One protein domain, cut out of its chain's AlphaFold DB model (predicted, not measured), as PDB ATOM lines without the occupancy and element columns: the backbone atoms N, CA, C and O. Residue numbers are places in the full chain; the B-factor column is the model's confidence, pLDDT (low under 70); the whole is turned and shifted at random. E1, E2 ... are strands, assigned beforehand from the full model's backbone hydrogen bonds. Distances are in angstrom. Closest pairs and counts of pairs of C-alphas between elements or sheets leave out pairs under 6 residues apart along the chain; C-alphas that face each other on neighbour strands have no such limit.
ATOM      1  N   LYS A  27    -130.360  72.946  50.137       91.06
ATOM      2  CA  LYS A  27    -129.772  73.805  49.104       91.06
ATOM      3  C   LYS A  27    -128.522  74.500  49.633       91.06
ATOM      4  O   LYS A  27    -128.495  74.913  50.791       91.06
ATOM      5  N   GLY A  28    -127.516  74.639  48.782       92.12
ATOM      6  CA  GLY A  28    -126.233  75.208  49.171       92.12
ATOM      7  C   GLY A  28    -125.254  75.329  48.014       92.12
ATOM      8  O   GLY A  28    -125.592  75.054  46.860       92.12
ATOM      9  N   THR A  29    -124.032  75.735  48.335       93.81
ATOM     10  CA  THR A  29    -122.908  75.760  47.386       93.81
ATOM     11  C   THR A  29    -122.011  74.556  47.623       93.81
ATOM     12  O   THR A  29    -121.852  74.118  48.761       93.81
ATOM     13  N   ILE A  30    -121.422  74.014  46.558       94.94
ATOM     14  CA  ILE A  30    -120.381  72.989  46.669       94.94
ATOM     15  C   ILE A  30    -119.052  73.671  46.346       94.94
ATOM     16  O   ILE A  30    -118.847  74.122  45.221       94.94
ATOM     17  N   LYS A  31    -118.176  73.776  47.342       95.06
ATOM     18  CA  LYS A  31    -116.856  74.406  47.258       95.06
ATOM     19  C   LYS A  31    -115.778  73.365  47.028       95.06
ATOM     20  O   LYS A  31    -115.866  72.263  47.565       95.06
ATOM     21  N   TYR A  32    -114.753  73.731  46.274       94.88
ATOM     22  CA  TYR A  32    -113.561  72.915  46.097       94.88
ATOM     23  C   TYR A  32    -112.634  73.108  47.300       94.88
ATOM     24  O   TYR A  32    -112.213  74.223  47.598       94.88
ATOM     25  N   THR A  33    -112.339  72.043  48.042       94.38
ATOM     26  CA  THR A  33    -111.616  72.162  49.318       94.38
ATOM     27  C   THR A  33    -110.179  72.681  49.157       94.38
ATOM     28  O   THR A  33    -109.789  73.542  49.947       94.38
ATOM     29  N   PRO A  34    -109.391  72.252  48.147       93.62
ATOM     30  CA  PRO A  34    -108.038  72.777  47.937       93.62
ATOM     31  C   PRO A  34    -107.989  74.271  47.601       93.62
ATOM     32  O   PRO A  34    -106.972  74.915  47.850       93.62
ATOM     33  N   ASN A  35    -109.070  74.832  47.054       91.81
ATOM     34  CA  ASN A  35    -109.210  76.265  46.828       91.81
ATOM     35  C   ASN A  35    -110.641  76.716  47.170       91.81
ATOM     36  O   ASN A  35    -111.514  76.699  46.299       91.81
ATOM     37  N   PRO A  36    -110.898  77.168  48.413       87.56
ATOM     38  CA  PRO A  36    -112.250  77.460  48.896       87.56
ATOM     39  C   PRO A  36    -112.895  78.688  48.236       87.56
ATOM     40  O   PRO A  36    -114.069  78.969  48.487       87.56
ATOM     41  N   HIS A  37    -112.146  79.423  47.407       90.81
ATOM     42  CA  HIS A  37    -112.672  80.485  46.553       90.81
ATOM     43  C   HIS A  37    -113.284  79.954  45.254       90.81
ATOM     44  O   HIS A  37    -113.886  80.737  44.524       90.81
ATOM     45  N   GLN A  38    -113.154  78.658  44.962       92.75
ATOM     46  CA  GLN A  38    -113.750  78.008  43.801       92.75
ATOM     47  C   GLN A  38    -114.965  77.161  44.193       92.75
ATOM     48  O   GLN A  38    -114.950  76.396  45.160       92.75
ATOM     49  N   CYS A  39    -116.026  77.303  43.409       93.56
ATOM     50  CA  CYS A  39    -117.312  76.654  43.572       93.56
ATOM     51  C   CYS A  39    -117.659  75.869  42.308       93.56
ATOM     52  O   CYS A  39    -117.324  76.281  41.196       93.56
ATOM     53  N   LEU A  40    -118.388  74.769  42.483       94.12
ATOM     54  CA  LEU A  40    -119.023  74.077  41.370       94.12
ATOM     55  C   LEU A  40    -120.042  75.000  40.709       94.12
ATOM     56  O   LEU A  40    -120.962  75.498  41.368       94.12
ATOM     57  N   GLU A  41    -119.906  75.163  39.402       93.25
ATOM     58  CA  GLU A  41    -120.768  75.989  38.577       93.25
ATOM     59  C   GLU A  41    -121.210  75.234  37.320       93.25
ATOM     60  O   GLU A  41    -120.404  74.626  36.624       93.25
ATOM     61  N   SER A  42    -122.504  75.294  37.005       91.50
ATOM     62  CA  SER A  42    -123.015  74.895  35.690       91.50
ATOM     63  C   SER A  42    -122.738  76.013  34.682       91.50
ATOM     64  O   SER A  42    -123.288  77.106  34.816       91.50
ATOM     65  N   SER A  43    -121.926  75.726  33.660       85.31
ATOM     66  CA  SER A  43    -121.488  76.714  32.660       85.31
ATOM     67  C   SER A  43    -122.642  77.365  31.884       85.31
ATOM     68  O   SER A  43    -122.602  78.555  31.580       85.31
ATOM     69  N   ASN A  44    -123.706  76.613  31.589       81.56
ATOM     70  CA  ASN A  44    -124.909  77.120  30.943       81.56
ATOM     71  C   ASN A  44    -126.178  76.437  31.492       81.56
ATOM     72  O   ASN A  44    -126.614  75.412  30.960       81.56
ATOM     73  N   PRO A  45    -126.857  77.023  32.496       71.31
ATOM     74  CA  PRO A  45    -128.023  76.400  33.128       71.31
ATOM     75  C   PRO A  45    -129.233  76.221  32.187       71.31
ATOM     76  O   PRO A  45    -130.162  75.477  32.526       71.31
ATOM     77  N   HIS A  46    -129.228  76.867  31.014       73.56
ATOM     78  CA  HIS A  46    -130.314  76.830  30.031       73.56
ATOM     79  C   HIS A  46    -130.110  75.783  28.922       73.56
ATOM     80  O   HIS A  46    -131.087  75.382  28.294       73.56
ATOM     81  N   SER A  47    -128.879  75.311  28.689       78.62
ATOM     82  CA  SER A  47    -128.586  74.279  27.678       78.62
ATOM     83  C   SER A  47    -129.163  72.918  28.075       78.62
ATOM     84  O   SER A  47    -129.218  72.618  29.261       78.62
ATOM     85  N   ALA A  48    -129.551  72.046  27.140       80.31
ATOM     86  CA  ALA A  48    -130.044  70.696  27.469       80.31
ATOM     87  C   ALA A  48    -129.042  69.895  28.327       80.31
ATOM     88  O   ALA A  48    -129.418  69.310  29.344       80.31
ATOM     89  N   THR A  49    -127.757  70.002  27.992       85.81
ATOM     90  CA  THR A  49    -126.625  69.503  28.781       85.81
ATOM     91  C   THR A  49    -125.639  70.647  29.002       85.81
ATOM     92  O   THR A  49    -125.409  71.457  28.104       85.81
ATOM     93  N   SER A  50    -125.106  70.758  30.213       87.69
ATOM     94  CA  SER A  50    -124.156  71.798  30.604       87.69
ATOM     95  C   SER A  50    -122.991  71.170  31.330       87.69
ATOM     96  O   SER A  50    -123.210  70.385  32.246       87.69
ATOM     97  N   THR A  51    -121.784  71.618  31.021       88.62
ATOM     98  CA  THR A  51    -120.595  71.224  31.770       88.62
ATOM     99  C   THR A  51    -120.616  71.783  33.185       88.62
ATOM    100  O   THR A  51    -121.138  72.884  33.414       88.62
ATOM    101  N   ILE A  52    -120.067  71.018  34.130       91.44
ATOM    102  CA  ILE A  52    -119.748  71.507  35.472       91.44
ATOM    103  C   ILE A  52    -118.283  71.908  35.498       91.44
ATOM    104  O   ILE A  52    -117.402  71.126  35.141       91.44
ATOM    105  N   VAL A  53    -118.034  73.128  35.950       91.38
ATOM    106  CA  VAL A  53    -116.694  73.692  36.077       91.38
ATOM    107  C   VAL A  53    -116.448  74.181  37.498       91.38
ATOM    108  O   VAL A  53    -117.392  74.435  38.253       91.38
ATOM    109  N   LEU A  54    -115.178  74.343  37.862       91.62
ATOM    110  CA  LEU A  54    -114.799  75.147  39.022       91.62
ATOM    111  C   LEU A  54    -114.654  76.611  38.610       91.62
ATOM    112  O   LEU A  54    -113.734  76.967  37.875       91.62
ATOM    113  N   ALA A  55    -115.546  77.454  39.122       89.94
ATOM    114  CA  ALA A  55    -115.533  78.898  38.911       89.94
ATOM    115  C   ALA A  55    -115.381  79.635  40.244       89.94
ATOM    116  O   ALA A  55    -115.619  79.068  41.310       89.94
ATOM    117  N   SER A  56    -115.015  80.915  40.209       91.25
ATOM    118  CA  SER A  56    -114.964  81.745  41.417       91.25
ATOM    119  C   SER A  56    -116.325  81.775  42.119       91.25
ATOM    120  O   SER A  56    -117.350  82.116  41.518       91.25
ATOM    121  N   CYS A  57    -116.342  81.437  43.407       90.56
ATOM    122  CA  CYS A  57    -117.534  81.489  44.241       90.56
ATOM    123  C   CYS A  57    -118.122  82.901  44.211       90.56
ATOM    124  O   CYS A  57    -117.498  83.868  44.648       90.56
ATOM    125  N   SER A  58    -119.336  83.013  43.683       86.06
ATOM    126  CA  SER A  58    -120.034  84.271  43.481       86.06
ATOM    127  C   SER A  58    -121.148  84.406  44.509       86.06
ATOM    128  O   SER A  58    -121.988  83.523  44.662       86.06
ATOM    129  N   SER A  59    -121.187  85.541  45.197       83.19
ATOM    130  CA  SER A  59    -122.308  85.912  46.057       83.19
ATOM    131  C   SER A  59    -122.516  87.416  45.974       83.19
ATOM    132  O   SER A  59    -121.544  88.170  45.974       83.19
ATOM    133  N   THR A  60    -123.767  87.851  45.873       78.75
ATOM    134  CA  THR A  60    -124.125  89.270  45.944       78.75
ATOM    135  C   THR A  60    -124.911  89.514  47.218       78.75
ATOM    136  O   THR A  60    -125.740  88.690  47.587       78.75
ATOM    137  N   THR A  61    -124.686  90.642  47.889       77.94
ATOM    138  CA  THR A  61    -125.394  90.973  49.141       77.94
ATOM    139  C   THR A  61    -126.214  92.259  49.001       77.94
ATOM    140  O   THR A  61    -125.941  93.246  49.686       77.94
ATOM    141  N   PRO A  62    -127.214  92.315  48.100       73.69
ATOM    142  CA  PRO A  62    -128.135  93.443  48.062       73.69
ATOM    143  C   PRO A  62    -128.988  93.475  49.340       73.69
ATOM    144  O   PRO A  62    -129.532  92.455  49.760       73.69
ATOM    145  N   ASN A  63    -129.123  94.651  49.962       77.69
ATOM    146  CA  ASN A  63    -129.981  94.881  51.135       77.69
ATOM    147  C   ASN A  63    -129.755  93.887  52.293       77.69
ATOM    148  O   ASN A  63    -130.710  93.388  52.883       77.69
ATOM    149  N   ASN A  64    -128.489  93.582  52.603       76.81
ATOM    150  CA  ASN A  64    -128.097  92.652  53.670       76.81
ATOM    151  C   ASN A  64    -128.613  91.207  53.482       76.81
ATOM    152  O   ASN A  64    -128.679  90.432  54.435       76.81
ATOM    153  N   LYS A  65    -128.987  90.838  52.248       77.69
ATOM    154  CA  LYS A  65    -129.408  89.487  51.876       77.69
ATOM    155  C   LYS A  65    -128.435  88.902  50.863       77.69
ATOM    156  O   LYS A  65    -128.408  89.321  49.707       77.69
ATOM    157  N   THR A  66    -127.656  87.917  51.290       78.38
ATOM    158  CA  THR A  66    -126.744  87.203  50.398       78.38
ATOM    159  C   THR A  66    -127.543  86.364  49.402       78.38
ATOM    160  O   THR A  66    -128.509  85.694  49.752       78.38
ATOM    161  N   THR A  67    -127.179  86.452  48.129       84.06
ATOM    162  CA  THR A  67    -127.805  85.736  47.022       84.06
ATOM    163  C   THR A  67    -126.714  85.024  46.235       84.06
ATOM    164  O   THR A  67    -125.793  85.649  45.707       84.06
ATOM    165  N   ILE A  68    -126.825  83.701  46.159       88.31
ATOM    166  CA  ILE A  68    -125.965  82.845  45.338       88.31
ATOM    167  C   ILE A  68    -126.588  82.740  43.939       88.31
ATOM    168  O   ILE A  68    -127.802  82.521  43.829       88.31
ATOM    169  N   PRO A  69    -125.809  82.863  42.851       89.38
ATOM    170  CA  PRO A  69    -126.344  82.691  41.510       89.38
ATOM    171  C   PRO A  69    -126.839  81.254  41.307       89.38
ATOM    172  O   PRO A  69    -126.206  80.288  41.731       89.38
ATOM    173  N   ALA A  70    -127.956  81.093  40.593       88.69
ATOM    174  CA  ALA A  70    -128.616  79.795  40.420       88.69
ATOM    175  C   ALA A  70    -127.710  78.696  39.828       88.69
ATOM    176  O   ALA A  70    -127.942  77.519  40.089       88.69
ATOM    177  N   ARG A  71    -126.679  79.084  39.063       91.62
ATOM    178  CA  ARG A  71    -125.669  78.193  38.469       91.62
ATOM    179  C   ARG A  71    -124.663  77.601  39.467       91.62
ATOM    180  O   ARG A  71    -124.074  76.576  39.152       91.62
ATOM    181  N   GLN A  72    -124.503  78.207  40.649       93.12
ATOM    182  CA  GLN A  72    -123.672  77.705  41.759       93.12
ATOM    183  C   GLN A  72    -124.510  77.157  42.927       93.12
ATOM    184  O   GLN A  72    -123.967  76.713  43.939       93.12
ATOM    185  N   LEU A  73    -125.842  77.208  42.808       92.50
ATOM    186  CA  LEU A  73    -126.764  76.753  43.838       92.50
ATOM    187  C   LEU A  73    -127.236  75.327  43.537       92.50
ATOM    188  O   LEU A  73    -128.017  75.082  42.611       92.50
ATOM    189  N   TRP A  74    -126.805  74.401  44.384       93.44
ATOM    190  CA  TRP A  74    -127.046  72.970  44.265       93.44
ATOM    191  C   TRP A  74    -128.011  72.491  45.338       93.44
ATOM    192  O   TRP A  74    -128.085  73.046  46.434       93.44
ATOM    193  N   ARG A  75    -128.759  71.441  45.020       92.00
ATOM    194  CA  ARG A  75    -129.622  70.717  45.946       92.00
ATOM    195  C   ARG A  75    -129.080  69.301  46.094       92.00
ATOM    196  O   ARG A  75    -129.017  68.566  45.109       92.00
ATOM    197  N   ILE A  76    -128.743  68.924  47.322       89.62
ATOM    198  CA  ILE A  76    -128.395  67.547  47.679       89.62
ATOM    199  C   ILE A  76    -129.654  66.889  48.226       89.62
ATOM    200  O   ILE A  76    -130.278  67.404  49.155       89.62
ATOM    201  N   ASP A  77    -130.042  65.778  47.611       81.44
ATOM    202  CA  ASP A  77    -131.194  64.983  48.015       81.44
ATOM    203  C   ASP A  77    -130.696  63.600  48.473       81.44
ATOM    204  O   ASP A  77    -130.406  62.745  47.625       81.44
ATOM    205  N   PRO A  78    -130.514  63.395  49.796       70.31
ATOM    206  CA  PRO A  78    -129.943  62.162  50.333       70.31
ATOM    207  C   PRO A  78    -130.778  60.926  49.994       70.31
ATOM    208  O   PRO A  78    -130.214  59.874  49.706       70.31
ATOM    209  N   ASP A  79    -132.106  61.059  49.955       71.19
ATOM    210  CA  ASP A  79    -133.018  59.941  49.690       71.19
ATOM    211  C   ASP A  79    -133.009  59.530  48.222       71.19
ATOM    212  O   ASP A  79    -133.132  58.353  47.879       71.19
ATOM    213  N   ARG A  80    -132.849  60.512  47.332       69.06
ATOM    214  CA  ARG A  80    -132.789  60.263  45.888       69.06
ATOM    215  C   ARG A  80    -131.401  59.870  45.412       69.06
ATOM    216  O   ARG A  80    -131.272  59.449  44.262       69.06
ATOM    217  N   LEU A  81    -130.396  59.973  46.285       80.44
ATOM    218  CA  LEU A  81    -128.988  59.736  45.972       80.44
ATOM    219  C   LEU A  81    -128.543  60.567  44.760       80.44
ATOM    220  O   LEU A  81    -127.854  60.061  43.875       80.44
ATOM    221  N   THR A  82    -129.008  61.817  44.693       86.06
ATOM    222  CA  THR A  82    -128.771  62.711  43.555       86.06
ATOM    223  C   THR A  82    -128.344  64.095  44.006       86.06
ATOM    224  O   THR A  82    -128.921  64.668  44.936       86.06
ATOM    225  N   ILE A  83    -127.422  64.681  43.248       92.50
ATOM    226  CA  ILE A  83    -127.120  66.110  43.286       92.50
ATOM    227  C   ILE A  83    -127.848  66.765  42.116       92.50
ATOM    228  O   ILE A  83    -127.764  66.310  40.974       92.50
ATOM    229  N   THR A  84    -128.594  67.825  42.401       92.19
ATOM    230  CA  THR A  84    -129.454  68.498  41.424       92.19
ATOM    231  C   THR A  84    -129.223  69.998  41.419       92.19
ATOM    232  O   THR A  84    -128.691  70.568  42.372       92.19
ATOM    233  N   SER A  85    -129.649  70.667  40.350       90.75
ATOM    234  CA  SER A  85    -129.762  72.121  40.351       90.75
ATOM    235  C   SER A  85    -130.764  72.585  41.414       90.75
ATOM    236  O   SER A  85    -131.637  71.835  41.856       90.75
ATOM    237  N   SER A  86    -130.701  73.860  41.795       87.50
ATOM    238  CA  SER A  86    -131.618  74.458  42.778       87.50
ATOM    239  C   SER A  86    -133.121  74.287  42.480       87.50
ATOM    240  O   SER A  86    -133.934  74.354  43.411       87.50
ATOM    241  N   SER A  87    -133.502  74.056  41.216       85.38
ATOM    242  CA  SER A  87    -134.883  73.778  40.792       85.38
ATOM    243  C   SER A  87    -135.287  72.305  40.914       85.38
ATOM    244  O   SER A  87    -136.470  71.995  40.794       85.38
ATOM    245  N   GLY A  88    -134.331  71.395  41.120       86.69
ATOM    246  CA  GLY A  88    -134.546  69.946  41.153       86.69
ATOM    247  C   GLY A  88    -134.858  69.320  39.789       86.69
ATOM    248  O   GLY A  88    -135.167  68.135  39.725       86.69
ATOM    249  N   LYS A  89    -134.812  70.099  38.698       87.56
ATOM    250  CA  LYS A  89    -135.137  69.627  37.338       87.56
ATOM    251  C   LYS A  89    -133.932  69.073  36.583       87.56
ATOM    252  O   LYS A  89    -134.105  68.359  35.597       87.56
ATOM    253  N   ARG A  90    -132.725  69.442  37.010       90.94
ATOM    254  CA  ARG A  90    -131.478  69.032  36.370       90.94
ATOM    255  C   ARG A  90    -130.606  68.280  37.356       90.94
ATOM    256  O   ARG A  90    -130.510  68.702  38.505       90.94
ATOM    257  N   CYS A  91    -129.994  67.200  36.904       91.88
ATOM    258  CA  CYS A  91    -129.222  66.274  37.713       91.88
ATOM    259  C   CYS A  91    -127.770  66.304  37.255       91.88
ATOM    260  O   CYS A  91    -127.502  66.390  36.052       91.88
ATOM    261  N   VAL A  92    -126.854  66.221  38.218       93.38
ATOM    262  CA  VAL A  92    -125.461  65.885  37.925       93.38
ATOM    263  C   VAL A  92    -125.444  64.495  37.293       93.38
ATOM    264  O   VAL A  92    -126.170  63.601  37.735       93.38
ATOM    265  N   TRP A  93    -124.675  64.342  36.226       92.25
ATOM    266  CA  TRP A  93    -124.673  63.171  35.366       92.25
ATOM    267  C   TRP A  93    -123.247  62.845  34.938       92.25
ATOM    268  O   TRP A  93    -122.517  63.721  34.489       92.25
ATOM    269  N   VAL A  94    -122.868  61.580  35.075       90.94
ATOM    270  CA  VAL A  94    -121.628  61.049  34.504       90.94
ATOM    271  C   VAL A  94    -121.889  60.732  33.038       90.94
ATOM    272  O   VAL A  94    -122.796  59.954  32.735       90.94
ATOM    273  N   GLN A  95    -121.104  61.313  32.137       87.94
ATOM    274  CA  GLN A  95    -121.224  61.032  30.716       87.94
ATOM    275  C   GLN A  95    -120.943  59.551  30.434       87.94
ATOM    276  O   GLN A  95    -119.982  58.982  30.944       87.94
ATOM    277  N   HIS A  96    -121.823  58.917  29.659       75.56
ATOM    278  CA  HIS A  96    -121.675  57.516  29.274       75.56
ATOM    279  C   HIS A  96    -120.453  57.371  28.349       75.56
ATOM    280  O   HIS A  96    -120.376  58.132  27.381       75.56
ATOM    281  N   PRO A  97    -119.521  56.433  28.603       65.44
ATOM    282  CA  PRO A  97    -118.456  56.138  27.649       65.44
ATOM    283  C   PRO A  97    -119.056  55.498  26.390       65.44
ATOM    284  O   PRO A  97    -120.066  54.805  26.475       65.44
ATOM    285  N   ASP A  98    -118.462  55.694  25.217       60.06
ATOM    286  CA  ASP A  98    -118.934  55.032  23.993       60.06
ATOM    287  C   ASP A  98    -118.718  53.499  24.084       60.06
ATOM    288  O   ASP A  98    -117.606  53.000  23.911       60.06
ATOM    289  N   ASP A  99    -119.795  52.785  24.439       55.94
ATOM    290  CA  ASP A  99    -120.194  51.360  24.320       55.94
ATOM    291  C   ASP A  99    -119.159  50.208  24.258       55.94
ATOM    292  O   ASP A  99    -119.512  49.080  23.915       55.94
ATOM    293  N   THR A 100    -117.895  50.409  24.630       53.97
ATOM    294  CA  THR A 100    -116.856  49.360  24.520       53.97
ATOM    295  C   THR A 100    -115.975  49.184  25.751       53.97
ATOM    296  O   THR A 100    -115.131  48.290  25.764       53.97
ATOM    297  N   SER A 101    -116.175  49.991  26.794       59.56
ATOM    298  CA  SER A 101    -115.338  49.962  27.989       59.56
ATOM    299  C   SER A 101    -116.172  49.805  29.255       59.56
ATOM    300  O   SER A 101    -117.068  50.603  29.521       59.56
ATOM    301  N   ASP A 102    -115.817  48.806  30.064       63.97
ATOM    302  CA  ASP A 102    -116.272  48.675  31.455       63.97
ATOM    303  C   ASP A 102    -115.573  49.693  32.383       63.97
ATOM    304  O   ASP A 102    -115.859  49.769  33.581       63.97
ATOM    305  N   GLU A 103    -114.631  50.478  31.847       75.44
ATOM    306  CA  GLU A 103    -113.939  51.527  32.577       75.44
ATOM    307  C   GLU A 103    -114.736  52.835  32.542       75.44
ATOM    308  O   GLU A 103    -114.952  53.448  31.498       75.44
ATOM    309  N   PHE A 104    -115.145  53.285  33.728       80.69
ATOM    310  CA  PHE A 104    -115.883  54.536  33.905       80.69
ATOM    311  C   PHE A 104    -114.985  55.727  34.267       80.69
ATOM    312  O   PHE A 104    -115.487  56.843  34.426       80.69
ATOM    313  N   SER A 105    -113.680  55.498  34.433       83.88
ATOM    314  CA  SER A 105    -112.701  56.550  34.708       83.88
ATOM    315  C   SER A 105    -112.586  57.501  33.508       83.88
ATOM    316  O   SER A 105    -112.883  57.136  32.373       83.88
ATOM    317  N   ASN A 106    -112.167  58.742  33.750       86.50
ATOM    318  CA  ASN A 106    -112.017  59.786  32.732       86.50
ATOM    319  C   ASN A 106    -113.316  60.180  32.004       86.50
ATOM    320  O   ASN A 106    -113.257  60.877  30.992       86.50
ATOM    321  N   ASN A 107    -114.486  59.812  32.525       88.06
ATOM    322  CA  ASN A 107    -115.750  60.299  31.982       88.06
ATOM    323  C   ASN A 107    -116.073  61.699  32.521       88.06
ATOM    324  O   ASN A 107    -116.008  61.905  33.738       88.06
ATOM    325  N   PRO A 108    -116.439  62.665  31.661       90.50
ATOM    326  CA  PRO A 108    -116.894  63.978  32.099       90.50
ATOM    327  C   PRO A 108    -118.102  63.906  33.036       90.50
ATOM    328  O   PRO A 108    -118.952  63.016  32.930       90.50
ATOM    329  N   VAL A 109    -118.187  64.867  33.953       92.44
ATOM    330  CA  VAL A 109    -119.322  65.027  34.864       92.44
ATOM    331  C   VAL A 109    -120.027  66.343  34.550       92.44
ATOM    332  O   VAL A 109    -119.506  67.433  34.786       92.44
ATOM    333  N   ASP A 110    -121.251  66.219  34.055       92.75
ATOM    334  CA  ASP A 110    -122.060  67.303  33.511       92.75
ATOM    335  C   ASP A 110    -123.381  67.458  34.283       92.75
ATOM    336  O   ASP A 110    -123.685  66.743  35.237       92.75
ATOM    337  N   VAL A 111    -124.211  68.408  33.856       92.50
ATOM    338  CA  VAL A 111    -125.595  68.585  34.291       92.50
ATOM    339  C   VAL A 111    -126.539  68.406  33.111       92.50
ATOM    340  O   VAL A 111    -126.541  69.207  32.173       92.50
ATOM    341  N   THR A 112    -127.465  67.460  33.223       92.56
ATOM    342  CA  THR A 112    -128.528  67.232  32.232       92.56
ATOM    343  C   THR A 112    -129.909  67.179  32.890       92.56
ATOM    344  O   THR A 112    -130.038  67.343  34.105       92.56
ATOM    345  N   ALA A 113    -130.974  67.001  32.111       91.44
ATOM    346  CA  ALA A 113    -132.320  66.823  32.646       91.44
ATOM    347  C   ALA A 113    -132.393  65.584  33.560       91.44
ATOM    348  O   ALA A 113    -131.881  64.512  33.228       91.44
ATOM    349  N   CYS A 114    -133.046  65.718  34.715       89.12
ATOM    350  CA  CYS A 114    -133.224  64.595  35.630       89.12
ATOM    351  C   CYS A 114    -134.118  63.518  35.007       89.12
ATOM    352  O   CYS A 114    -135.277  63.779  34.675       89.12
ATOM    353  N   LYS A 115    -133.617  62.285  34.930       88.19
ATOM    354  CA  LYS A 115    -134.410  61.108  34.574       88.19
ATOM    355  C   LYS A 115    -134.925  60.492  35.867       88.19
ATOM    356  O   LYS A 115    -134.173  59.865  36.607       88.19
ATOM    357  N   THR A 116    -136.202  60.702  36.169       80.75
ATOM    358  CA  THR A 116    -136.821  60.202  37.405       80.75
ATOM    359  C   THR A 116    -138.012  59.309  37.107       80.75
ATOM    360  O   THR A 116    -138.747  59.534  36.148       80.75
ATOM    361  N   VAL A 117    -138.203  58.300  37.951       73.31
ATOM    362  CA  VAL A 117    -139.402  57.462  37.981       73.31
ATOM    363  C   VAL A 117    -140.146  57.708  39.286       73.31
ATOM    364  O   VAL A 117    -139.536  57.961  40.328       73.31
ATOM    365  N   ARG A 118    -141.479  57.647  39.231       74.25
ATOM    366  CA  ARG A 118    -142.309  57.638  40.436       74.25
ATOM    367  C   ARG A 118    -142.257  56.253  41.068       74.25
ATOM    368  O   ARG A 118    -142.567  55.267  40.404       74.25
ATOM    369  N   LEU A 119    -141.877  56.197  42.338       65.31
ATOM    370  CA  LEU A 119    -141.900  54.991  43.156       65.31
ATOM    371  C   LEU A 119    -142.707  55.309  44.422       65.31
ATOM    372  O   LEU A 119    -142.211  55.976  45.329       65.31
ATOM    373  N   GLY A 120    -143.974  54.886  44.447       72.56
ATOM    374  CA  GLY A 120    -144.942  55.349  45.446       72.56
ATOM    375  C   GLY A 120    -145.161  56.864  45.347       72.56
ATOM    376  O   GLY A 120    -145.294  57.398  44.246       72.56
ATOM    377  N   ASP A 121    -145.127  57.554  46.488       63.12
ATOM    378  CA  ASP A 121    -145.268  59.017  46.569       63.12
ATOM    379  C   ASP A 121    -143.952  59.780  46.292       63.12
ATOM    380  O   ASP A 121    -143.926  61.013  46.254       63.12
ATOM    381  N   GLY A 122    -142.841  59.063  46.083       62.75
ATOM    382  CA  GLY A 122    -141.513  59.630  45.845       62.75
ATOM    383  C   GLY A 122    -141.092  59.615  44.371       62.75
ATOM    384  O   GLY A 122    -141.482  58.746  43.595       62.75
ATOM    385  N   LEU A 123    -140.239  60.565  43.977       66.06
ATOM    386  CA  LEU A 123    -139.485  60.505  42.718       66.06
ATOM    387  C   LEU A 123    -138.070  60.020  43.025       66.06
ATOM    388  O   LEU A 123    -137.411  60.602  43.880       66.06
ATOM    389  N   VAL A 124    -137.593  59.003  42.313       69.38
ATOM    390  CA  VAL A 124    -136.227  58.470  42.445       69.38
ATOM    391  C   VAL A 124    -135.524  58.586  41.098       69.38
ATOM    392  O   VAL A 124    -136.178  58.495  40.056       69.38
ATOM    393  N   SER A 125    -134.204  58.793  41.094       69.44
ATOM    394  CA  SER A 125    -133.436  58.738  39.847       69.44
ATOM    395  C   SER A 125    -133.568  57.362  39.193       69.44
ATOM    396  O   SER A 125    -133.286  56.329  39.807       69.44
ATOM    397  N   ALA A 126    -134.003  57.370  37.937       70.69
ATOM    398  CA  ALA A 126    -134.127  56.190  37.093       70.69
ATOM    399  C   ALA A 126    -132.804  55.836  36.404       70.69
ATOM    400  O   ALA A 126    -132.648  54.725  35.905       70.69
ATOM    401  N   ASP A 127    -131.858  56.775  36.380       81.31
ATOM    402  CA  ASP A 127    -130.610  56.663  35.643       81.31
ATOM    403  C   ASP A 127    -129.437  56.477  36.612       81.31
ATOM    404  O   ASP A 127    -129.162  57.334  37.455       81.31
ATOM    405  N   GLY A 128    -128.737  55.344  36.495       83.50
ATOM    406  CA  GLY A 128    -127.541  55.050  37.288       83.50
ATOM    407  C   GLY A 128    -126.438  56.094  37.117       83.50
ATOM    408  O   GLY A 128    -125.706  56.376  38.063       83.50
ATOM    409  N   PHE A 129    -126.375  56.750  35.960       88.25
ATOM    410  CA  PHE A 129    -125.412  57.815  35.686       88.25
ATOM    411  C   PHE A 129    -125.743  59.130  36.407       88.25
ATOM    412  O   PHE A 129    -124.902  60.019  36.464       88.25
ATOM    413  N   GLN A 130    -126.935  59.249  37.006       90.56
ATOM    414  CA  GLN A 130    -127.358  60.408  37.804       90.56
ATOM    415  C   GLN A 130    -127.347  60.138  39.319       90.56
ATOM    416  O   GLN A 130    -127.773  60.985  40.105       90.56
ATOM    417  N   LYS A 131    -126.876  58.960  39.753       89.12
ATOM    418  CA  LYS A 131    -126.808  58.582  41.173       89.12
ATOM    419  C   LYS A 131    -125.479  59.009  41.796       89.12
ATOM    420  O   LYS A 131    -124.576  58.188  41.975       89.12
ATOM    421  N   LEU A 132    -125.356  60.297  42.103       90.31
ATOM    422  CA  LEU A 132    -124.204  60.862  42.804       90.31
ATOM    423  C   LEU A 132    -124.586  61.283  44.222       90.31
ATOM    424  O   LEU A 132    -125.588  61.969  44.430       90.31
ATOM    425  N   VAL A 133    -123.757  60.898  45.189       88.56
ATOM    426  CA  VAL A 133    -123.950  61.199  46.612       88.56
ATOM    427  C   VAL A 133    -122.779  61.992  47.157       88.56
ATOM    428  O   VAL A 133    -121.639  61.766  46.769       88.56
ATOM    429  N   PHE A 134    -123.062  62.896  48.086       88.38
ATOM    430  CA  PHE A 134    -122.029  63.589  48.844       88.38
ATOM    431  C   PHE A 134    -121.731  62.786  50.114       88.38
ATOM    432  O   PHE A 134    -122.634  62.578  50.926       88.38
ATOM    433  N   LEU A 135    -120.503  62.301  50.267       86.62
ATOM    434  CA  LEU A 135    -120.089  61.442  51.377       86.62
ATOM    435  C   LEU A 135    -118.665  61.803  51.792       86.62
ATOM    436  O   LEU A 135    -117.793  61.869  50.936       86.62
ATOM    437  N   ASP A 136    -118.437  62.038  53.085       86.00
ATOM    438  CA  ASP A 136    -117.105  62.264  53.668       86.00
ATOM    439  C   ASP A 136    -116.245  63.298  52.916       86.00
ATOM    440  O   ASP A 136    -115.051  63.110  52.703       86.00
ATOM    441  N   GLY A 137    -116.866  64.399  52.480       89.69
ATOM    442  CA  GLY A 137    -116.168  65.466  51.758       89.69
ATOM    443  C   GLY A 137    -115.843  65.137  50.301       89.69
ATOM    444  O   GLY A 137    -115.076  65.859  49.679       89.69
ATOM    445  N   THR A 138    -116.422  64.088  49.722       92.19
ATOM    446  CA  THR A 138    -116.292  63.776  48.295       92.19
ATOM    447  C   THR A 138    -117.655  63.552  47.637       92.19
ATOM    448  O   THR A 138    -118.677  63.387  48.308       92.19
ATOM    449  N   ILE A 139    -117.684  63.570  46.304       93.62
ATOM    450  CA  ILE A 139    -118.868  63.236  45.513       93.62
ATOM    451  C   ILE A 139    -118.628  61.870  44.884       93.62
ATOM    452  O   ILE A 139    -117.757  61.717  44.036       93.62
ATOM    453  N   VAL A 140    -119.420  60.884  45.289       92.00
ATOM    454  CA  VAL A 140    -119.267  59.487  44.883       92.00
ATOM    455  C   VAL A 140    -120.353  59.112  43.887       92.00
ATOM    456  O   VAL A 140    -121.542  59.322  44.143       92.00
ATOM    457  N   TRP A 141    -119.961  58.484  42.783       90.75
ATOM    458  CA  TRP A 141    -120.890  57.846  41.861       90.75
ATOM    459  C   TRP A 141    -121.265  56.444  42.358       90.75
ATOM    460  O   TRP A 141    -120.409  55.603  42.629       90.75
ATOM    461  N   ARG A 142    -122.569  56.181  42.486       83.19
ATOM    462  CA  ARG A 142    -123.111  54.881  42.931       83.19
ATOM    463  C   ARG A 142    -123.140  53.828  41.823       83.19
ATOM    464  O   ARG A 142    -123.414  52.663  42.110       83.19
ATOM    465  N   GLY A 143    -122.940  54.229  40.570       77.69
ATOM    466  CA  GLY A 143    -123.223  53.362  39.439       77.69
ATOM    467  C   GLY A 143    -124.712  53.063  39.280       77.69
ATOM    468  O   GLY A 143    -125.595  53.694  39.867       77.69
ATOM    469  N   GLN A 144    -125.003  52.031  38.495       68.38
ATOM    470  CA  GLN A 144    -126.362  51.504  38.353       68.38
ATOM    471  C   GLN A 144    -126.826  50.746  39.613       68.38
ATOM    472  O   GLN A 144    -128.033  50.626  39.858       68.38
ATOM    473  N   SER A 145    -125.878  50.312  40.451       62.81
ATOM    474  CA  SER A 145    -126.116  49.555  41.679       62.81
ATOM    475  C   SER A 145    -126.851  50.365  42.754       62.81
ATOM    476  O   SER A 145    -126.668  51.572  42.925       62.81
ATOM    477  N   LYS A 146    -127.691  49.673  43.533       58.94
ATOM    478  CA  LYS A 146    -128.321  50.229  44.740       58.94
ATOM    479  C   LYS A 146    -127.397  50.198  45.952       58.94
ATOM    480  O   LYS A 146    -127.758  50.791  46.962       58.94
ATOM    481  N   THR A 147    -126.216  49.589  45.865       61.97
ATOM    482  CA  THR A 147    -125.298  49.377  46.994       61.97
ATOM    483  C   THR A 147    -123.943  50.001  46.677       61.97
ATOM    484  O   THR A 147    -123.416  49.769  45.592       61.97
ATOM    485  N   LEU A 148    -123.380  50.791  47.600       60.53
ATOM    486  CA  LEU A 148    -121.982  51.213  47.470       60.53
ATOM    487  C   LEU A 148    -121.076  50.032  47.798       60.53
ATOM    488  O   LEU A 148    -121.343  49.349  48.792       60.53
ATOM    489  N   PRO A 149    -119.982  49.852  47.045       62.81
ATOM    490  CA  PRO A 149    -118.853  49.061  47.506       62.81
ATOM    491  C   PRO A 149    -118.447  49.478  48.926       62.81
ATOM    492  O   PRO A 149    -118.451  50.671  49.261       62.81
ATOM    493  N   GLN A 150    -118.146  48.507  49.791       70.38
ATOM    494  CA  GLN A 150    -117.780  48.800  51.183       70.38
ATOM    495  C   GLN A 150    -116.467  49.579  51.253       70.38
ATOM    496  O   GLN A 150    -116.346  50.510  52.048       70.38
ATOM    497  N   ARG A 151    -115.525  49.233  50.375       66.06
ATOM    498  CA  ARG A 151    -114.224  49.878  50.244       66.06
ATOM    499  C   ARG A 151    -114.335  51.141  49.400       66.06
ATOM    500  O   ARG A 151    -115.095  51.173  48.435       66.06
ATOM    501  N   VAL A 152    -113.624  52.198  49.787       66.12
ATOM    502  CA  VAL A 152    -113.695  53.492  49.090       66.12
ATOM    503  C   VAL A 152    -112.993  53.398  47.743       66.12
ATOM    504  O   VAL A 152    -113.530  53.870  46.757       66.12
ATOM    505  N   GLU A 153    -111.859  52.713  47.689       68.38
ATOM    506  CA  GLU A 153    -111.035  52.467  46.504       68.38
ATOM    507  C   GLU A 153    -111.754  51.702  45.374       68.38
ATOM    508  O   GLU A 153    -111.382  51.815  44.209       68.38
ATOM    509  N   GLU A 154    -112.822  50.969  45.695       68.00
ATOM    510  CA  GLU A 154    -113.681  50.278  44.718       68.00
ATOM    511  C   GLU A 154    -114.753  51.203  44.116       68.00
ATOM    512  O   GLU A 154    -115.565  50.782  43.290       68.00
ATOM    513  N   ARG A 155    -114.807  52.459  44.564       83.81
ATOM    514  CA  ARG A 155    -115.784  53.454  44.126       83.81
ATOM    515  C   ARG A 155    -115.157  54.403  43.118       83.81
ATOM    516  O   ARG A 155    -113.940  54.560  43.037       83.81
ATOM    517  N   PHE A 156    -116.031  55.109  42.414       90.75
ATOM    518  CA  PHE A 156    -115.642  56.226  41.577       90.75
ATOM    519  C   PHE A 156    -116.074  57.548  42.217       90.75
ATOM    520  O   PHE A 156    -117.216  57.689  42.666       90.75
ATOM    521  N   CYS A 157    -115.156  58.504  42.260       93.31
ATOM    522  CA  CYS A 157    -115.317  59.829  42.833       93.31
ATOM    523  C   CYS A 157    -115.198  60.884  41.739       93.31
ATOM    524  O   CYS A 157    -114.463  60.721  40.766       93.31
ATOM    525  N   VAL A 158    -115.919  61.984  41.913       94.56
ATOM    526  CA  VAL A 158    -115.727  63.170  41.088       94.56
ATOM    527  C   VAL A 158    -114.389  63.802  41.449       94.56
ATOM    528  O   VAL A 158    -114.052  63.943  42.624       94.56
ATOM    529  N   GLU A 159    -113.643  64.191  40.429       95.00
ATOM    530  CA  GLU A 159    -112.325  64.790  40.526       95.00
ATOM    531  C   GLU A 159    -112.261  66.069  39.693       95.00
ATOM    532  O   GLU A 159    -112.722  66.110  38.551       95.00
ATOM    533  N   ALA A 160    -111.659  67.108  40.265       93.19
ATOM    534  CA  ALA A 160    -111.285  68.313  39.544       93.19
ATOM    535  C   ALA A 160    -110.116  68.007  38.590       93.19
ATOM    536  O   ALA A 160    -108.981  67.793  39.019       93.19
ATOM    537  N   SER A 161    -110.394  67.968  37.289       84.50
ATOM    538  CA  SER A 161    -109.422  67.607  36.257       84.50
ATOM    539  C   SER A 161    -108.630  68.811  35.771       84.50
ATOM    540  O   SER A 161    -109.185  69.865  35.478       84.50
ATOM    541  N   ARG A 162    -107.322  68.627  35.567       68.56
ATOM    542  CA  ARG A 162    -106.456  69.640  34.940       68.56
ATOM    543  C   ARG A 162    -106.749  69.860  33.450       68.56
ATOM    544  O   ARG A 162    -106.114  70.722  32.847       68.56
ATOM    545  N   GLN A 163    -107.658  69.093  32.842       64.19
ATOM    546  CA  GLN A 163    -108.116  69.375  31.486       64.19
ATOM    547  C   GLN A 163    -108.926  70.673  31.474       64.19
ATOM    548  O   GLN A 163    -109.983  70.783  32.094       64.19
ATOM    549  N   VAL A 164    -108.397  71.657  30.750       57.56
ATOM    550  CA  VAL A 164    -109.082  72.916  30.478       57.56
ATOM    551  C   VAL A 164    -110.158  72.665  29.427       57.56
ATOM    552  O   VAL A 164    -109.875  72.115  28.361       57.56
ATOM    553  N   VAL A 165    -111.393  73.073  29.714       57.47
ATOM    554  CA  VAL A 165    -112.481  73.002  28.733       57.47
ATOM    555  C   VAL A 165    -112.320  74.142  27.726       57.47
ATOM    556  O   VAL A 165    -112.594  75.301  28.042       57.47
ATOM    557  N   ASN A 166    -111.904  73.823  26.499       45.25
ATOM    558  CA  ASN A 166    -111.923  74.780  25.391       45.25
ATOM    559  C   ASN A 166    -113.382  75.141  25.047       45.25
ATOM    560  O   ASN A 166    -114.200  74.251  24.820       45.25
ATOM    561  N   GLY A 167    -113.713  76.436  24.999       44.53
ATOM    562  CA  GLY A 167    -115.053  76.922  24.628       44.53
ATOM    563  C   GLY A 167    -116.015  77.206  25.790       44.53
ATOM    564  O   GLY A 167    -117.182  77.517  25.552       44.53
ATOM    565  N   SER A 168    -115.548  77.136  27.041       47.47
ATOM    566  CA  SER A 168    -116.227  77.769  28.179       47.47
ATOM    567  C   SER A 168    -115.959  79.284  28.157       47.47
ATOM    568  O   SER A 168    -114.922  79.710  27.655       47.47
ATOM    569  N   ALA A 169    -116.876  80.108  28.683       44.59
ATOM    570  CA  ALA A 169    -116.682  81.565  28.756       44.59
ATOM    571  C   ALA A 169    -115.418  81.969  29.549       44.59
ATOM    572  O   ALA A 169    -114.924  83.077  29.366       44.59
ATOM    573  N   ASP A 170    -114.888  81.053  30.366       51.62
ATOM    574  CA  ASP A 170    -113.570  81.125  30.988       51.62
ATOM    575  C   ASP A 170    -112.632  80.090  30.334       51.62
ATOM    576  O   ASP A 170    -112.680  78.890  30.643       51.62
ATOM    577  N   GLU A 171    -111.766  80.536  29.418       47.75
ATOM    578  CA  GLU A 171    -110.575  79.775  29.020       47.75
ATOM    579  C   GLU A 171    -109.721  79.535  30.278       47.75
ATOM    580  O   GLU A 171    -109.220  80.475  30.891       47.75
ATOM    581  N   GLY A 172    -109.588  78.277  30.707       54.16
ATOM    582  CA  GLY A 172    -108.901  77.908  31.957       54.16
ATOM    583  C   GLY A 172    -109.796  77.277  33.028       54.16
ATOM    584  O   GLY A 172    -109.299  76.913  34.094       54.16
ATOM    585  N   ALA A 173    -111.096  77.115  32.763       66.25
ATOM    586  CA  ALA A 173    -112.013  76.461  33.689       66.25
ATOM    587  C   ALA A 173    -111.671  74.967  33.882       66.25
ATOM    588  O   ALA A 173    -111.537  74.208  32.919       66.25
ATOM    589  N   VAL A 174    -111.544  74.559  35.148       82.62
ATOM    590  CA  VAL A 174    -111.237  73.182  35.569       82.62
ATOM    591  C   VAL A 174    -112.507  72.343  35.444       82.62
ATOM    592  O   VAL A 174    -113.500  72.626  36.123       82.62
ATOM    593  N   ALA A 175    -112.483  71.336  34.570       86.88
ATOM    594  CA  ALA A 175    -113.598  70.412  34.379       86.88
ATOM    595  C   ALA A 175    -113.709  69.415  35.539       86.88
ATOM    596  O   ALA A 175    -112.728  69.139  36.235       86.88
ATOM    597  N   LEU A 176    -114.882  68.809  35.703       92.62
ATOM    598  CA  LEU A 176    -115.050  67.659  36.587       92.62
ATOM    599  C   LEU A 176    -115.078  66.358  35.790       92.62
ATOM    600  O   LEU A 176    -115.756  66.254  34.768       92.62
ATOM    601  N   MET A 177    -114.360  65.355  36.282       92.62
ATOM    602  CA  MET A 177    -114.307  64.022  35.688       92.62
ATOM    603  C   MET A 177    -114.536  62.956  36.749       92.62
ATOM    604  O   MET A 177    -114.328  63.185  37.937       92.62
ATOM    605  N   LEU A 178    -114.950  61.774  36.316       92.56
ATOM    606  CA  LEU A 178    -115.060  60.610  37.170       92.56
ATOM    607  C   LEU A 178    -113.708  59.885  37.240       92.56
ATOM    608  O   LEU A 178    -113.092  59.613  36.215       92.56
ATOM    609  N   GLN A 179    -113.240  59.570  38.444       92.62
ATOM    610  CA  GLN A 179    -111.977  58.867  38.694       92.62
ATOM    611  C   GLN A 179    -112.152  57.824  39.793       92.62
ATOM    612  O   GLN A 179    -113.140  57.850  40.521       92.62
ATOM    613  N   HIS A 180    -111.196  56.911  39.954       91.31
ATOM    614  CA  HIS A 180    -111.172  56.049  41.136       91.31
ATOM    615  C   HIS A 180    -111.045  56.890  42.405       91.31
ATOM    616  O   HIS A 180    -110.223  57.806  42.470       91.31
ATOM    617  N   CYS A 181    -111.849  56.580  43.417       90.69
ATOM    618  CA  CYS A 181    -111.750  57.262  44.696       90.69
ATOM    619  C   CYS A 181    -110.398  56.973  45.353       90.69
ATOM    620  O   CYS A 181    -110.015  55.816  45.539       90.69
ATOM    621  N   VAL A 182    -109.708  58.028  45.773       91.62
ATOM    622  CA  VAL A 182    -108.467  57.939  46.541       91.62
ATOM    623  C   VAL A 182    -108.679  58.684  47.861       91.62
ATOM    624  O   VAL A 182    -108.864  59.905  47.847       91.62
ATOM    625  N   PRO A 183    -108.678  57.988  49.015       87.38
ATOM    626  CA  PRO A 183    -108.888  58.622  50.312       87.38
ATOM    627  C   PRO A 183    -107.936  59.803  50.538       87.38
ATOM    628  O   PRO A 183    -106.721  59.670  50.411       87.38
ATOM    629  N   GLY A 184    -108.496  60.971  50.860       87.38
ATOM    630  CA  GLY A 184    -107.726  62.190  51.119       87.38
ATOM    631  C   GLY A 184    -107.106  62.859  49.888       87.38
ATOM    632  O   GLY A 184    -106.404  63.856  50.061       87.38
ATOM    633  N   LYS A 185    -107.358  62.376  48.660       93.06
ATOM    634  CA  LYS A 185    -106.850  63.020  47.439       93.06
ATOM    635  C   LYS A 185    -107.449  64.423  47.285       93.06
ATOM    636  O   LYS A 185    -108.669  64.513  47.132       93.06
ATOM    637  N   PRO A 186    -106.636  65.498  47.291       94.31
ATOM    638  CA  PRO A 186    -107.132  66.875  47.294       94.31
ATOM    639  C   PRO A 186    -108.112  67.180  46.156       94.31
ATOM    640  O   PRO A 186    -109.147  67.795  46.395       94.31
ATOM    641  N   GLU A 187    -107.843  66.691  44.946       95.12
ATOM    642  CA  GLU A 187    -108.663  66.946  43.755       95.12
ATOM    643  C   GLU A 187    -110.074  66.336  43.826       95.12
ATOM    644  O   GLU A 187    -110.946  66.709  43.042       95.12
ATOM    645  N   GLN A 188    -110.316  65.432  44.780       95.25
ATOM    646  CA  GLN A 188    -111.610  64.787  45.032       95.25
ATOM    647  C   GLN A 188    -112.310  65.330  46.287       95.25
ATOM    648  O   GLN A 188    -113.332  64.778  46.707       95.25
ATOM    649  N   GLN A 189    -111.755  66.378  46.911       95.94
ATOM    650  CA  GLN A 189    -112.281  66.971  48.138       95.94
ATOM    651  C   GLN A 189    -113.138  68.204  47.848       95.94
ATOM    652  O   GLN A 189    -112.693  69.204  47.278       95.94
ATOM    653  N   PHE A 190    -114.365  68.155  48.345       95.25
ATOM    654  CA  PHE A 190    -115.371  69.193  48.245       95.25
ATOM    655  C   PHE A 190    -115.999  69.460  49.613       95.25
ATOM    656  O   PHE A 190    -115.980  68.623  50.517       95.25
ATOM    657  N   ARG A 191    -116.632  70.621  49.753       94.94
ATOM    658  CA  ARG A 191    -117.414  70.989  50.934       94.94
ATOM    659  C   ARG A 191    -118.777  71.511  50.514       94.94
ATOM    660  O   ARG A 191    -118.857  72.361  49.635       94.94
ATOM    661  N   PHE A 192    -119.838  71.028  51.149       92.69
ATOM    662  CA  PHE A 192    -121.179  71.554  50.930       92.69
ATOM    663  C   PHE A 192    -121.545  72.565  52.018       92.69
ATOM    664  O   PHE A 192    -121.679  72.202  53.185       92.69
ATOM    665  N   ASP A 193    -121.728  73.823  51.622       90.69
ATOM    666  CA  ASP A 193    -122.148  74.905  52.512       90.69
ATOM    667  C   ASP A 193    -123.655  75.127  52.353       90.69
ATOM    668  O   ASP A 193    -124.118  75.637  51.326       90.69
ATOM    669  N   VAL A 194    -124.421  74.721  53.370       85.69
ATOM    670  CA  VAL A 194    -125.880  74.886  53.428       85.69
ATOM    671  C   VAL A 194    -126.237  76.361  53.601       85.69
ATOM    672  O   VAL A 194    -125.671  77.024  54.463       85.69
ATOM    673  N   GLY A 195    -127.236  76.832  52.848       65.44
ATOM    674  CA  GLY A 195    -128.016  78.020  53.213       65.44
ATOM    675  C   GLY A 195    -127.221  79.305  53.447       65.44
ATOM    676  O   GLY A 195    -127.231  79.826  54.561       65.44
TER     677      GLY A 195
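AT A GLANCE: This is residues 27 to 195 of the 196 residues of the protein "Ricin B-type lectin domain-containing protein" of Microthyrium microscopicum (UniProt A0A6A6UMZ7). Two strongly twisted sheets wrap round a common middle as an uneven shell of strands: a branched sheet of eight strands makes most of it, and the four-stranded sheet E5 E4 E1 E14 covers the remaining side. The hairpin E8 and E9 lies far out at one end, and the long link of residues 57 to 73 reaches out to 31 A from the mean of the C-alphas. The printed part has 169 residues with no named helix and fourteen strands, E1 to E14 in chain order; the class is all strand, though under half of the residues, 73, are in named elements. The pairs in all three sheets are antiparallel. The whole is compact, with a radius of gyration of the C-alphas of 15.4 A and spans of 49 by 41 by 29 A.

IN THESE COORDINATES: The branched sheet holds E2, residues 38 to 42; E3, 50 to 56, 17.3 A long; E6, 90 to 94; E7, 109 to 113; E10, 132 to 135; E11, 138 to 141; E12, 156 to 164, 21.1 A long; and E13, 174 to 180, 18.0 A long. The second sheet holds E5, 82 to 85; E4, 74 to 77; E1, 27 to 32, 16.5 A long; and E14, 190 to 194. E8 is residues 116 to 119 and E9 is 122 to 125. E1 begins at C-alpha 27 (-129.772, 73.805, 49.104), and E14 ends at C-alpha 194 (-125.880, 74.886, 53.428).

HOW THE PARTS SIT: E3 has three neighbours: E2 on one side, E13 on the other side, and E7, with N 41 and O 53 at 2.9 A, N 54 and O 174 at 3.0 A, and N 111 and O 50 at 2.7 A. E6 and E7 form a hairpin, with N 93 and O 110 at 2.8 A. E10, E11, E12 and E13 form a meander, each strand the antiparallel neighbour of the one before; N 133 and O 140 are 2.9 A apart, N 158 and O 139 2.8 A, N 157 and O 179 2.7 A. E12 bends by 51 degrees at residue 160. In the second sheet E5 and E14 are edge strands, with N 84 and O 75 at 2.8 A, N 74 and O 28 at 2.8 A, and N 31 and O 191 at 2.8 A. Between the sheets, the closest C-alphas of E1 and E2 are those of Lys 31 and Cys 39, 4.3 A; of E5 and E6, Thr 84 and Cys 91, 4.3 A; of E11 and E14, Thr 138 and Phe 190, 5.5 A. E7 runs on into E8 at 65 degrees, and E8 pairs with E9, N 117 and O 124 at 2.9 A.

THE WHOLE: The C-alphas farthest apart, of Asn 63 and Thr 100, are 54.3 A apart. The printed part has no cut. The links E3 to E4, E6 to E7 and E11 to E12 are long. Mean pLDDT of the printed part is 81.8; 36 residues are under 70, among them 97 to 102 and 162 to 173.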